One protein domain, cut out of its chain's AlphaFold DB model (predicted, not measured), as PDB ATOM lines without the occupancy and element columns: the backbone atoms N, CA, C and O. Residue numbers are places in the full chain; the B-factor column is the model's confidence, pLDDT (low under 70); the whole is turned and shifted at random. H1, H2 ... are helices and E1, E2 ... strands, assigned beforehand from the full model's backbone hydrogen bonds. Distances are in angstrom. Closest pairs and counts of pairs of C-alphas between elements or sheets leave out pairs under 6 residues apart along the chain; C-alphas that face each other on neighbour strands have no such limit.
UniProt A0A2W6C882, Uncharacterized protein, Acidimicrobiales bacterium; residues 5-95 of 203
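AT A GLANCE: This is residues 5 to 95 of the 203 residues of an uncharacterized protein of Acidimicrobiales bacterium (UniProt A0A2W6C882). Helix H1 is the core: the three-stranded sheet E2 E3 E4 covers one side of it, and the crossed helices H3 and H4 and the small strand pair E1 and E5 pack on it elsewhere. H2, residues 53 to 58, sticks out. The printed part has 91 residues, with named elements in the order E1 E2 E3 E4 H1 H2 H3 H4 E5, both sheets antiparallel, class mixed. It is compact, with a radius of gyration of the C-alphas of 13.3 A and spans of 41 by 31 by 25 A.

HOW THE PARTS SIT: E1, residues 5 to 7, is the antiparallel neighbour of E5, residues 91 to 94; N 6 and O 92 are 2.9 A apart, within hydrogen-bond range. E1 runs on into E2, residues 10 to 15, at 65 degrees. E2, E3, residues 26 to 31, and E4, residues 34 to 38, form a meander, two antiparallel hairpins in a row, with N 12 and O 28 at 2.8 A and N 29 and O 36 at 2.9 A. H1, residues 40 to 50, is on this sheet at a height of 10.1 A, making two layers, a helix on one face of a sheet. H2, residues 53 to 58, touches no helix. H3, residues 63 to 72, touches H1 at a steep tilt of 51 degrees, closest at the C-alphas of Leu 48 and Ile 66, 6.0 A. H4, residues 78 to 88, touches H1 about perpendicular, 78 degrees, closest at C-alphas 42 and 81, 5.0 A. Every O i to N i+4 pair is within hydrogen-bond range in H3 and H4, 6 of 7 in H1 and 1 of 2 in H2.

IN THESE COORDINATES: E1 begins at C-alpha 5 (57.889, 9.132, 78.807). E3 is 15.7 A long, H1 15.6 A and H4 15.3 A. E5 ends at C-alpha 94 (63.994, 11.063, 78.048).

THE WHOLE: The two farthest C-alphas, of Gln 20 and Met 95, are 44.2 A apart. The printed part has no cut and no long link. No printed residue is under 70 in pLDDT.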
ATOM      1  N   VAL A   5      58.022  10.278  77.914       98.50
ATOM      2  CA  VAL A   5      57.889   9.132  78.807       98.50
ATOM      3  C   VAL A   5      57.837   7.885  77.944       98.50
ATOM      4  O   VAL A   5      57.059   7.839  76.993       98.50
ATOM      5  N   LEU A   6      58.661   6.896  78.274       98.56
ATOM      6  CA  LEU A   6      58.665   5.601  77.611       98.56
ATOM      7  C   LEU A   6      58.394   4.496  78.640       98.56
ATOM      8  O   LEU A   6      58.999   4.525  79.720       98.56
ATOM      9  N   PRO A   7      57.525   3.528  78.317       98.50
ATOM     10  CA  PRO A   7      57.402   2.297  79.079       98.50
ATOM     11  C   PRO A   7      58.650   1.433  78.912       98.50
ATOM     12  O   PRO A   7      59.202   1.312  77.817       98.50
ATOM     13  N   VAL A   8      59.096   0.841  80.015       98.56
ATOM     14  CA  VAL A   8      60.256  -0.047  80.078       98.56
ATOM     15  C   VAL A   8      59.812  -1.385  80.661       98.56
ATOM     16  O   VAL A   8      59.040  -1.432  81.618       98.56
ATOM     17  N   GLY A   9      60.318  -2.468  80.081       98.31
ATOM     18  CA  GLY A   9      60.011  -3.842  80.446       98.31
ATOM     19  C   GLY A   9      59.129  -4.557  79.423       98.31
ATOM     20  O   GLY A   9      58.497  -3.946  78.562       98.31
ATOM     21  N   HIS A  10      59.120  -5.884  79.509       98.06
ATOM     22  CA  HIS A  10      58.301  -6.774  78.695       98.06
ATOM     23  C   HIS A  10      57.055  -7.185  79.478       98.06
ATOM     24  O   HIS A  10      57.171  -7.841  80.512       98.06
ATOM     25  N   TYR A  11      55.875  -6.814  78.987       98.00
ATOM     26  CA  TYR A  11      54.609  -7.204  79.602       98.00
ATOM     27  C   TYR A  11      54.387  -8.717  79.501       98.00
ATOM     28  O   TYR A  11      54.458  -9.286  78.413       98.00
ATOM     29  N   LEU A  12      54.124  -9.360  80.638       97.38
ATOM     30  CA  LEU A  12      53.923 -10.806  80.751       97.38
ATOM     31  C   LEU A  12      52.448 -11.201  80.859       97.38
ATOM     32  O   LEU A  12      52.116 -12.366  80.650       97.38
ATOM     33  N   GLY A  13      51.563 -10.238  81.115       96.56
ATOM     34  CA  GLY A  13      50.128 -10.466  81.159       96.56
ATOM     35  C   GLY A  13      49.491 -10.092  82.489       96.56
ATOM     36  O   GLY A  13      50.089  -9.455  83.354       96.56
ATOM     37  N   GLN A  14      48.228 -10.482  82.600       96.94
ATOM     38  CA  GLN A  14      47.424 -10.362  83.806       96.94
ATOM     39  C   GLN A  14      47.732 -11.514  84.755       96.94
ATOM     40  O   GLN A  14      47.862 -12.657  84.309       96.94
ATOM     41  N   PHE A  15      47.762 -11.224  86.048       94.50
ATOM     42  CA  PHE A  15      47.929 -12.224  87.085       94.50
ATOM     43  C   PHE A  15      46.666 -12.307  87.946       94.50
ATOM     44  O   PHE A  15      46.174 -11.289  88.436       94.50
ATOM     45  N   PHE A  16      46.140 -13.529  88.085       94.06
ATOM     46  CA  PHE A  16      44.959 -13.842  88.887       94.06
ATOM     47  C   PHE A  16      45.343 -14.760  90.049       94.06
ATOM     48  O   PHE A  16      45.903 -15.835  89.817       94.06
ATOM     49  N   THR A  17      45.013 -14.392  91.286       90.12
ATOM     50  CA  THR A  17      45.316 -15.225  92.472       90.12
ATOM     51  C   THR A  17      44.150 -16.103  92.922       90.12
ATOM     52  O   THR A  17      44.325 -17.002  93.748       90.12
ATOM     53  N   SER A  18      42.957 -15.874  92.372       91.38
ATOM     54  CA  SER A  18      41.729 -16.582  92.730       91.38
ATOM     55  C   SER A  18      40.852 -16.847  91.510       91.38
ATOM     56  O   SER A  18      40.642 -15.967  90.681       91.38
ATOM     57  N   GLU A  19      40.237 -18.032  91.449       91.38
ATOM     58  CA  GLU A  19      39.253 -18.394  90.413       91.38
ATOM     59  C   GLU A  19      37.974 -17.536  90.461       91.38
ATOM     60  O   GLU A  19      37.180 -17.539  89.524       91.38
ATOM     61  N   GLN A  20      37.747 -16.824  91.568       92.81
ATOM     62  CA  GLN A  20      36.569 -15.975  91.774       92.81
ATOM     63  C   GLN A  20      36.822 -14.505  91.417       92.81
ATOM     64  O   GLN A  20      35.876 -13.715  91.414       92.81
ATOM     65  N   ALA A  21      38.076 -14.121  91.158       90.12
ATOM     66  CA  ALA A  21      38.428 -12.751  90.820       90.12
ATOM     67  C   ALA A  21      37.836 -12.364  89.453       90.12
ATOM     68  O   ALA A  21      37.956 -13.094  88.471       90.12
ATOM     69  N   GLN A  22      37.162 -11.212  89.403       89.69
ATOM     70  CA  GLN A  22      36.592 -10.661  88.163       89.69
ATOM     71  C   GLN A  22      37.564  -9.729  87.431       89.69
ATOM     72  O   GLN A  22      37.422  -9.511  86.232       89.69
ATOM     73  N   GLU A  23      38.551  -9.204  88.153       90.62
ATOM     74  CA  GLU A  23      39.610  -8.330  87.659       90.62
ATOM     75  C   GLU A  23      40.958  -8.886  88.133       90.62
ATOM     76  O   GLU A  23      40.998  -9.520  89.193       90.62
ATOM     77  N   PRO A  24      42.043  -8.691  87.365       92.44
ATOM     78  CA  PRO A  24      43.366  -9.143  87.777       92.44
ATOM     79  C   PRO A  24      43.835  -8.387  89.021       92.44
ATOM     80  O   PRO A  24      43.671  -7.168  89.111       92.44
ATOM     81  N   GLU A  25      44.457  -9.087  89.968       92.81
ATOM     82  CA  GLU A  25      45.062  -8.444  91.137       92.81
ATOM     83  C   GLU A  25      46.298  -7.627  90.749       92.81
ATOM     84  O   GLU A  25      46.555  -6.575  91.342       92.81
ATOM     85  N   SER A  26      47.043  -8.084  89.739       95.44
ATOM     86  CA  SER A  26      48.207  -7.377  89.215       95.44
ATOM     87  C   SER A  26      48.470  -7.677  87.738       95.44
ATOM     88  O   SER A  26      47.887  -8.567  87.113       95.44
ATOM     89  N   HIS A  27      49.351  -6.872  87.161       97.94
ATOM     90  CA  HIS A  27      49.878  -7.017  85.815       97.94
ATOM     91  C   HIS A  27      51.391  -7.186  85.900       97.94
ATOM     92  O   HIS A  27      52.066  -6.365  86.514       97.94
ATOM     93  N   GLU A  28      51.940  -8.220  85.274       97.94
ATOM     94  CA  GLU A  28      53.368  -8.522  85.392       97.94
ATOM     95  C   GLU A  28      54.184  -7.886  84.264       97.94
ATOM     96  O   GLU A  28      53.849  -7.989  83.079       97.94
ATOM     97  N   VAL A  29      55.304  -7.257  84.625       98.50
ATOM     98  CA  VAL A  29      56.284  -6.691  83.691       98.50
ATOM     99  C   VAL A  29      57.674  -7.212  84.037       98.50
ATOM    100  O   VAL A  29      58.186  -6.982  85.130       98.50
ATOM    101  N   ARG A  30      58.331  -7.883  83.087       98.00
ATOM    102  CA  ARG A  30      59.731  -8.302  83.232       98.00
ATOM    103  C   ARG A  30      60.677  -7.163  82.875       98.00
ATOM    104  O   ARG A  30      60.587  -6.615  81.775       98.00
ATOM    105  N   LEU A  31      61.649  -6.888  83.735       97.56
ATOM    106  CA  LEU A  31      62.723  -5.929  83.493       97.56
ATOM    107  C   LEU A  31      64.063  -6.519  83.952       97.56
ATOM    108  O   LEU A  31      64.285  -6.747  85.138       97.56
ATOM    109  N   GLY A  32      64.976  -6.762  83.012       95.12
ATOM    110  CA  GLY A  32      66.158  -7.583  83.253       95.12
ATOM    111  C   GLY A  32      65.758  -8.997  83.683       95.12
ATOM    112  O   GLY A  32      64.955  -9.651  83.012       95.12
ATOM    113  N   ASP A  33      66.289  -9.436  84.820       94.75
ATOM    114  CA  ASP A  33      66.011 -10.754  85.405       94.75
ATOM    115  C   ASP A  33      64.920 -10.705  86.494       94.75
ATOM    116  O   ASP A  33      64.679 -11.693  87.183       94.75
ATOM    117  N   GLU A  34      64.265  -9.553  86.661       97.19
ATOM    118  CA  GLU A  34      63.236  -9.312  87.674       97.19
ATOM    119  C   GLU A  34      61.840  -9.225  87.036       97.19
ATOM    120  O   GLU A  34      61.691  -8.815  85.881       97.19
ATOM    121  N   VAL A  35      60.811  -9.585  87.809       97.56
ATOM    122  CA  VAL A  35      59.396  -9.393  87.462       97.56
ATOM    123  C   VAL A  35      58.790  -8.409  88.454       97.56
ATOM    124  O   VAL A  35      58.929  -8.578  89.664       97.56
ATOM    125  N   PHE A  36      58.143  -7.377  87.924       97.94
ATOM    126  CA  PHE A  36      57.448  -6.343  88.675       97.94
ATOM    127  C   PHE A  36      55.945  -6.567  88.547       97.94
ATOM    128  O   PHE A  36      55.423  -6.660  87.436       97.94
ATOM    129  N   GLU A  37      55.262  -6.637  89.683       97.75
ATOM    130  CA  GLU A  37      53.805  -6.682  89.750       97.75
ATOM    131  C   GLU A  37      53.269  -5.253  89.830       97.75
ATOM    132  O   GLU A  37      53.525  -4.535  90.795       97.75
ATOM    133  N   LEU A  38      52.534  -4.839  88.804       98.12
ATOM    134  CA  LEU A  38      51.893  -3.535  88.748       98.12
ATOM    135  C   LEU A  38      50.456  -3.659  89.240       98.12
ATOM    136  O   LEU A  38      49.681  -4.466  88.717       98.12
ATOM    137  N   SER A  39      50.075  -2.820  90.199       96.44
ATOM    138  CA  SER A  39      48.668  -2.640  90.560       96.44
ATOM    139  C   SER A  39      47.850  -2.140  89.357       96.44
ATOM    140  O   SER A  39      48.414  -1.561  88.424       96.44
ATOM    141  N   PRO A  40      46.511  -2.259  89.363       95.62
ATOM    142  CA  PRO A  40      45.677  -1.745  88.273       95.62
ATOM    143  C   PRO A  40      45.906  -0.254  87.954       95.62
ATOM    144  O   PRO A  40      45.913   0.142  86.788       95.62
ATOM    145  N   ASN A  41      46.165   0.575  88.974       96.44
ATOM    146  CA  ASN A  41      46.463   2.001  88.798       96.44
ATOM    147  C   ASN A  41      47.837   2.235  88.151       96.44
ATOM    148  O   ASN A  41      47.966   3.075  87.259       96.44
ATOM    149  N   GLU A  42      48.861   1.499  88.587       98.25
ATOM    150  CA  GLU A  42      50.195   1.539  87.979       98.25
ATOM    151  C   GLU A  42      50.151   1.027  86.538       98.25
ATOM    152  O   GLU A  42      50.670   1.682  85.635       98.25
ATOM    153  N   TYR A  43      49.457  -0.082  86.286       98.12
ATOM    154  CA  TYR A  43      49.270  -0.612  84.941       98.12
ATOM    155  C   TYR A  43      48.545   0.379  84.028       98.12
ATOM    156  O   TYR A  43      48.967   0.565  82.889       98.12
ATOM    157  N   ALA A  44      47.512   1.077  84.510       98.06
ATOM    158  CA  ALA A  44      46.838   2.107  83.722       98.06
ATOM    159  C   ALA A  44      47.809   3.227  83.302       98.06
ATOM    160  O   ALA A  44      47.847   3.611  82.132       98.06
ATOM    161  N   VAL A  45      48.650   3.714  84.219       98.62
ATOM    162  CA  VAL A  45      49.659   4.749  83.925       98.62
ATOM    163  C   VAL A  45      50.759   4.228  82.987       98.62
ATOM    164  O   VAL A  45      51.138   4.921  82.040       98.62
ATOM    165  N   TRP A  46      51.251   3.005  83.205       98.62
ATOM    166  CA  TRP A  46      52.255   2.353  82.355       98.62
ATOM    167  C   TRP A  46      51.720   2.065  80.942       98.62
ATOM    168  O   TRP A  46      52.387   2.337  79.940       98.62
ATOM    169  N   GLY A  47      50.476   1.603  80.839       98.00
ATOM    170  CA  GLY A  47      49.760   1.393  79.582       98.00
ATOM    171  C   GLY A  47      49.587   2.699  78.811       98.00
ATOM    172  O   GLY A  47      49.951   2.782  77.639       98.00
ATOM    173  N   LEU A  48      49.165   3.775  79.483       98.25
ATOM    174  CA  LEU A  48      49.087   5.110  78.886       98.25
ATOM    175  C   LEU A  48      50.446   5.633  78.399       98.25
ATOM    176  O   LEU A  48      50.481   6.481  77.507       98.25
ATOM    177  N   ALA A  49      51.577   5.175  78.937       98.19
ATOM    178  CA  ALA A  49      52.889   5.570  78.427       98.19
ATOM    179  C   ALA A  49      53.189   5.001  77.027       98.19
ATOM    180  O   ALA A  49      53.968   5.612  76.297       98.19
ATOM    181  N   HIS A  50      52.545   3.901  76.617       97.81
ATOM    182  CA  HIS A  50      52.646   3.377  75.248       97.81
ATOM    183  C   HIS A  50      51.970   4.310  74.239       97.81
ATOM    184  O   HIS A  50      52.502   4.545  73.154       97.81
ATOM    185  N   GLY A  51      50.815   4.871  74.613       95.69
ATOM    186  CA  GLY A  51      49.938   5.587  73.689       95.69
ATOM    187  C   GLY A  51      49.410   4.682  72.572       95.69
ATOM    188  O   GLY A  51      49.447   3.457  72.664       95.69
ATOM    189  N   ASP A  52      48.952   5.300  71.492       95.19
ATOM    190  CA  ASP A  52      48.534   4.640  70.255       95.19
ATOM    191  C   ASP A  52      49.005   5.469  69.049       95.19
ATOM    192  O   ASP A  52      49.437   6.615  69.187       95.19
ATOM    193  N   LEU A  53      48.964   4.893  67.845       94.12
ATOM    194  CA  LEU A  53      49.480   5.567  66.649       94.12
ATOM    195  C   LEU A  53      48.763   6.890  66.341       94.12
ATOM    196  O   LEU A  53      49.405   7.815  65.845       94.12
ATOM    197  N   GLU A  54      47.466   7.002  66.626       93.44
ATOM    198  CA  GLU A  54      46.706   8.221  66.357       93.44
ATOM    199  C   GLU A  54      47.062   9.322  67.364       93.44
ATOM    200  O   GLU A  54      47.284  10.476  66.982       93.44
ATOM    201  N   THR A  55      47.159   8.985  68.652       92.00
ATOM    202  CA  THR A  55      47.529   9.953  69.694       92.00
ATOM    203  C   THR A  55      48.977  10.414  69.559       92.00
ATOM    204  O   THR A  55      49.247  11.612  69.696       92.00
ATOM    205  N   LEU A  56      49.897   9.516  69.198       93.81
ATOM    206  CA  LEU A  56      51.318   9.828  69.012       93.81
ATOM    207  C   LEU A  56      51.588  10.789  67.845       93.81
ATOM    208  O   LEU A  56      52.557  11.546  67.899       93.81
ATOM    209  N   GLN A  57      50.726  10.818  66.824       90.62
ATOM    210  CA  GLN A  57      50.809  11.814  65.746       90.62
ATOM    211  C   GLN A  57      50.486  13.234  66.226       90.62
ATOM    212  O   GLN A  57      50.959  14.209  65.640       90.62
ATOM    213  N   LYS A  58      49.671  13.362  67.279       91.25
ATOM    214  CA  LYS A  58      49.168  14.647  67.782       91.25
ATOM    215  C   LYS A  58      50.021  15.175  68.933       91.25
ATOM    216  O   LYS A  58      50.341  16.363  68.964       91.25
ATOM    217  N   THR A  59      50.404  14.298  69.863       92.62
ATOM    218  CA  THR A  59      51.006  14.699  71.138       92.62
ATOM    219  C   THR A  59      52.051  13.691  71.613       92.62
ATOM    220  O   THR A  59      51.816  12.487  71.661       92.62
ATOM    221  N   LYS A  60      53.212  14.193  72.056       92.94
ATOM    222  CA  LYS A  60      54.228  13.365  72.722       92.94
ATOM    223  C   LYS A  60      53.722  12.895  74.088       92.94
ATOM    224  O   LYS A  60      53.218  13.709  74.866       92.94
ATOM    225  N   ARG A  61      53.948  11.620  74.420       96.75
ATOM    226  CA  ARG A  61      53.666  11.067  75.754       96.75
ATOM    227  C   ARG A  61      54.558  11.746  76.781       96.75
ATOM    228  O   ARG A  61      55.734  11.436  76.906       96.75
ATOM    229  N   SER A  62      54.017  12.736  77.472       97.62
ATOM    230  CA  SER A  62      54.695  13.449  78.550       97.62
ATOM    231  C   SER A  62      53.979  13.169  79.860       97.62
ATOM    232  O   SER A  62      52.803  12.809  79.857       97.62
ATOM    233  N   ARG A  63      54.666  13.365  80.987       97.88
ATOM    234  CA  ARG A  63      54.071  13.140  82.310       97.88
ATOM    235  C   ARG A  63      52.737  13.884  82.506       97.88
ATOM    236  O   ARG A  63      51.782  13.216  82.881       97.88
ATOM    237  N   PRO A  64      52.604  15.193  82.198       97.81
ATOM    238  CA  PRO A  64      51.323  15.885  82.363       97.81
ATOM    239  C   PRO A  64      50.186  15.289  81.525       97.81
ATOM    240  O   PRO A  64      49.051  15.252  81.986       97.81
ATOM    241  N   VAL A  65      50.494  14.809  80.314       97.81
ATOM    242  CA  VAL A  65      49.511  14.177  79.419       97.81
ATOM    243  C   VAL A  65      49.054  12.838  79.994       97.81
ATOM    244  O   VAL A  65      47.858  12.631  80.162       97.81
ATOM    245  N   ILE A  66      50.001  11.975  80.378       98.38
ATOM    246  CA  ILE A  66      49.705  10.665  80.977       98.38
ATOM    247  C   ILE A  66      48.903  10.827  82.269       98.38
ATOM    248  O   ILE A  66      47.890  10.162  82.448       98.38
ATOM    249  N   GLU A  67      49.318  11.728  83.161       98.31
ATOM    250  CA  GLU A  67      48.592  11.963  84.409       98.31
ATOM    251  C   GLU A  67      47.188  12.531  84.159       98.31
ATOM    252  O   GLU A  67      46.274  12.212  84.911       98.31
ATOM    253  N   SER A  68      46.991  13.379  83.140       97.88
ATOM    254  CA  SER A  68      45.658  13.892  82.783       97.88
ATOM    255  C   SER A  68      44.735  12.768  82.326       97.88
ATOM    256  O   SER A  68      43.663  12.591  82.898       97.88
ATOM    257  N   GLU A  69      45.182  11.967  81.360       97.94
ATOM    258  CA  GLU A  69      44.407  10.848  80.820       97.94
ATOM    259  C   GLU A  69      44.137   9.777  81.886       97.94
ATOM    260  O   GLU A  69      43.040   9.232  81.961       97.94
ATOM    261  N   ALA A  70      45.090   9.523  82.786       98.25
ATOM    262  CA  ALA A  70      44.886   8.609  83.906       98.25
ATOM    263  C   ALA A  70      43.766   9.088  84.849       98.25
ATOM    264  O   ALA A  70      42.944   8.279  85.276       98.25
ATOM    265  N   ARG A  71      43.682  10.399  85.144       98.44
ATOM    266  CA  ARG A  71      42.563  10.959  85.931       98.44
ATOM    267  C   ARG A  71      41.231  10.778  85.205       98.44
ATOM    268  O   ARG A  71      40.239  10.449  85.848       98.44
ATOM    269  N   GLU A  72      41.206  10.975  83.889       97.75
ATOM    270  CA  GLU A  72      40.007  10.774  83.062       97.75
ATOM    271  C   GLU A  72      39.542   9.310  83.057       97.75
ATOM    272  O   GLU A  72      38.340   9.049  83.049       97.75
ATOM    273  N   LEU A  73      40.478   8.361  83.158       96.62
ATOM    274  CA  LEU A  73      40.202   6.930  83.327       96.62
ATOM    275  C   LEU A  73      39.848   6.524  84.770       96.62
ATOM    276  O   LEU A  73      39.605   5.348  85.027       96.62
ATOM    277  N   GLY A  74      39.797   7.468  85.714       97.50
ATOM    278  CA  GLY A  74      39.410   7.203  87.102       97.50
ATOM    279  C   GLY A  74      40.534   6.687  88.004       97.50
ATOM    280  O   GLY A  74      40.256   6.239  89.116       97.50
ATOM    281  N   VAL A  75      41.799   6.775  87.580       97.75
ATOM    282  CA  VAL A  75      42.947   6.458  88.443       97.75
ATOM    283  C   VAL A  75      42.995   7.466  89.595       97.75
ATOM    284  O   VAL A  75      43.102   8.674  89.372       97.75
ATOM    285  N   ALA A  76      42.916   6.972  90.835       94.31
ATOM    286  CA  ALA A  76      42.728   7.805  92.026       94.31
ATOM    287  C   ALA A  76      43.910   8.750  92.317       94.31
ATOM    288  O   ALA A  76      43.698   9.920  92.639       94.31
ATOM    289  N   ASP A  77      45.147   8.261  92.182       96.94
ATOM    290  CA  ASP A  77      46.367   9.065  92.333       96.94
ATOM    291  C   ASP A  77      47.405   8.726  91.246       96.94
ATOM    292  O   ASP A  77      48.347   7.960  91.475       96.94
ATOM    293  N   PRO A  78      47.264   9.309  90.040       98.12
ATOM    294  CA  PRO A  78      48.200   9.065  88.945       98.12
ATOM    295  C   PRO A  78      49.605   9.584  89.225       98.12
ATOM    296  O   PRO A  78      50.560   9.125  88.610       98.12
ATOM    297  N   THR A  79      49.738  10.568  90.120       98.38
ATOM    298  CA  THR A  79      51.033  11.179  90.438       98.38
ATOM    299  C   THR A  79      51.888  10.201  91.227       98.38
ATOM    300  O   THR A  79      53.059  10.012  90.891       98.38
ATOM    301  N   THR A  80      51.297   9.564  92.239       98.38
ATOM    302  CA  THR A  80      51.957   8.518  93.025       98.38
ATOM    303  C   THR A  80      52.267   7.304  92.154       98.38
ATOM    304  O   THR A  80      53.439   6.962  92.034       98.38
ATOM    305  N   ALA A  81      51.288   6.777  91.406       98.44
ATOM    306  CA  ALA A  81      51.513   5.651  90.492       98.44
ATOM    307  C   ALA A  81      52.638   5.923  89.471       98.44
ATOM    308  O   ALA A  81      53.502   5.081  89.244       98.44
ATOM    309  N   PHE A  82      52.694   7.127  88.886       98.75
ATOM    310  CA  PHE A  82      53.783   7.509  87.980       98.75
ATOM    311  C   PHE A  82      55.150   7.522  88.678       98.75
ATOM    312  O   PHE A  82      56.144   7.065  88.109       98.75
ATOM    313  N   ASN A  83      55.228   8.082  89.888       98.62
ATOM    314  CA  ASN A  83      56.478   8.146  90.646       98.62
ATOM    315  C   ASN A  83      56.961   6.748  91.056       98.62
ATOM    316  O   ASN A  83      58.160   6.482  90.956       98.62
ATOM    317  N   ASP A  84      56.045   5.865  91.449       98.31
ATOM    318  CA  ASP A  84      56.356   4.490  91.838       98.31
ATOM    319  C   ASP A  84      56.933   3.716  90.646       98.31
ATOM    320  O   ASP A  84      58.049   3.199  90.735       98.31
ATOM    321  N   LEU A  85      56.282   3.781  89.481       98.69
ATOM    322  CA  LEU A  85      56.781   3.192  88.231       98.69
ATOM    323  C   LEU A  85      58.164   3.727  87.816       98.69
ATOM    324  O   LEU A  85      59.029   2.968  87.368       98.69
ATOM    325  N   MET A  86      58.397   5.037  87.962       98.44
ATOM    326  CA  MET A  86      59.707   5.649  87.703       98.44
ATOM    327  C   MET A  86      60.773   5.143  88.683       98.44
ATOM    328  O   MET A  86      61.917   4.936  88.284       98.44
ATOM    329  N   SER A  87      60.414   4.945  89.955       97.88
ATOM    330  CA  SER A  87      61.329   4.451  90.990       97.88
ATOM    331  C   SER A  87      61.714   2.982  90.786       97.88
ATOM    332  O   SER A  87      62.864   2.611  91.011       97.88
ATOM    333  N   GLN A  88      60.776   2.170  90.291       97.31
ATOM    334  CA  GLN A  88      60.977   0.766  89.926       97.31
ATOM    335  C   GLN A  88      61.762   0.616  88.606       97.31
ATOM    336  O   GLN A  88      62.345  -0.432  88.327       97.31
ATOM    337  N   GLY A  89      61.809   1.675  87.789       97.56
ATOM    338  CA  GLY A  89      62.499   1.701  86.499       97.56
ATOM    339  C   GLY A  89      61.697   1.101  85.340       97.56
ATOM    340  O   GLY A  89      62.245   0.937  84.252       97.56
ATOM    341  N   VAL A  90      60.413   0.795  85.553       98.31
ATOM    342  CA  VAL A  90      59.470   0.338  84.512       98.31
ATOM    343  C   VAL A  90      58.861   1.505  83.715       98.31
ATOM    344  O   VAL A  90      58.207   1.303  82.695       98.31
ATOM    345  N   LEU A  91      59.121   2.747  84.132       98.38
ATOM    346  CA  LEU A  91      58.975   3.954  83.318       98.38
ATOM    347  C   LEU A  91      60.300   4.715  83.262       98.38
ATOM    348  O   LEU A  91      61.068   4.738  84.224       98.38
ATOM    349  N   THR A  92      60.540   5.409  82.149       98.19
ATOM    350  CA  THR A  92      61.664   6.341  82.017       98.19
ATOM    351  C   THR A  92      61.250   7.639  81.334       98.19
ATOM    352  O   THR A  92      60.297   7.676  80.554       98.19
ATOM    353  N   GLN A  93      61.978   8.722  81.615       97.56
ATOM    354  CA  GLN A  93      61.791  10.030  80.987       97.56
ATOM    355  C   GLN A  93      63.043  10.442  80.225       97.56
ATOM    356  O   GLN A  93      64.123  10.579  80.801       97.56
ATOM    357  N   VAL A  94      62.885  10.715  78.935       97.38
ATOM    358  CA  VAL A  94      63.994  11.063  78.048       97.38
ATOM    359  C   VAL A  94      63.756  12.439  77.451       97.38
ATOM    360  O   VAL A  94      62.761  12.693  76.773       97.38
ATOM    361  N   MET A  95      64.701  13.350  77.680       95.62
ATOM    362  CA  MET A  95      64.759  14.594  76.918       95.62
ATOM    363  C   MET A  95      65.304  14.273  75.519       95.62
ATOM    364  O   MET A  95      66.438  13.800  75.430       95.62
TER     365      MET A  95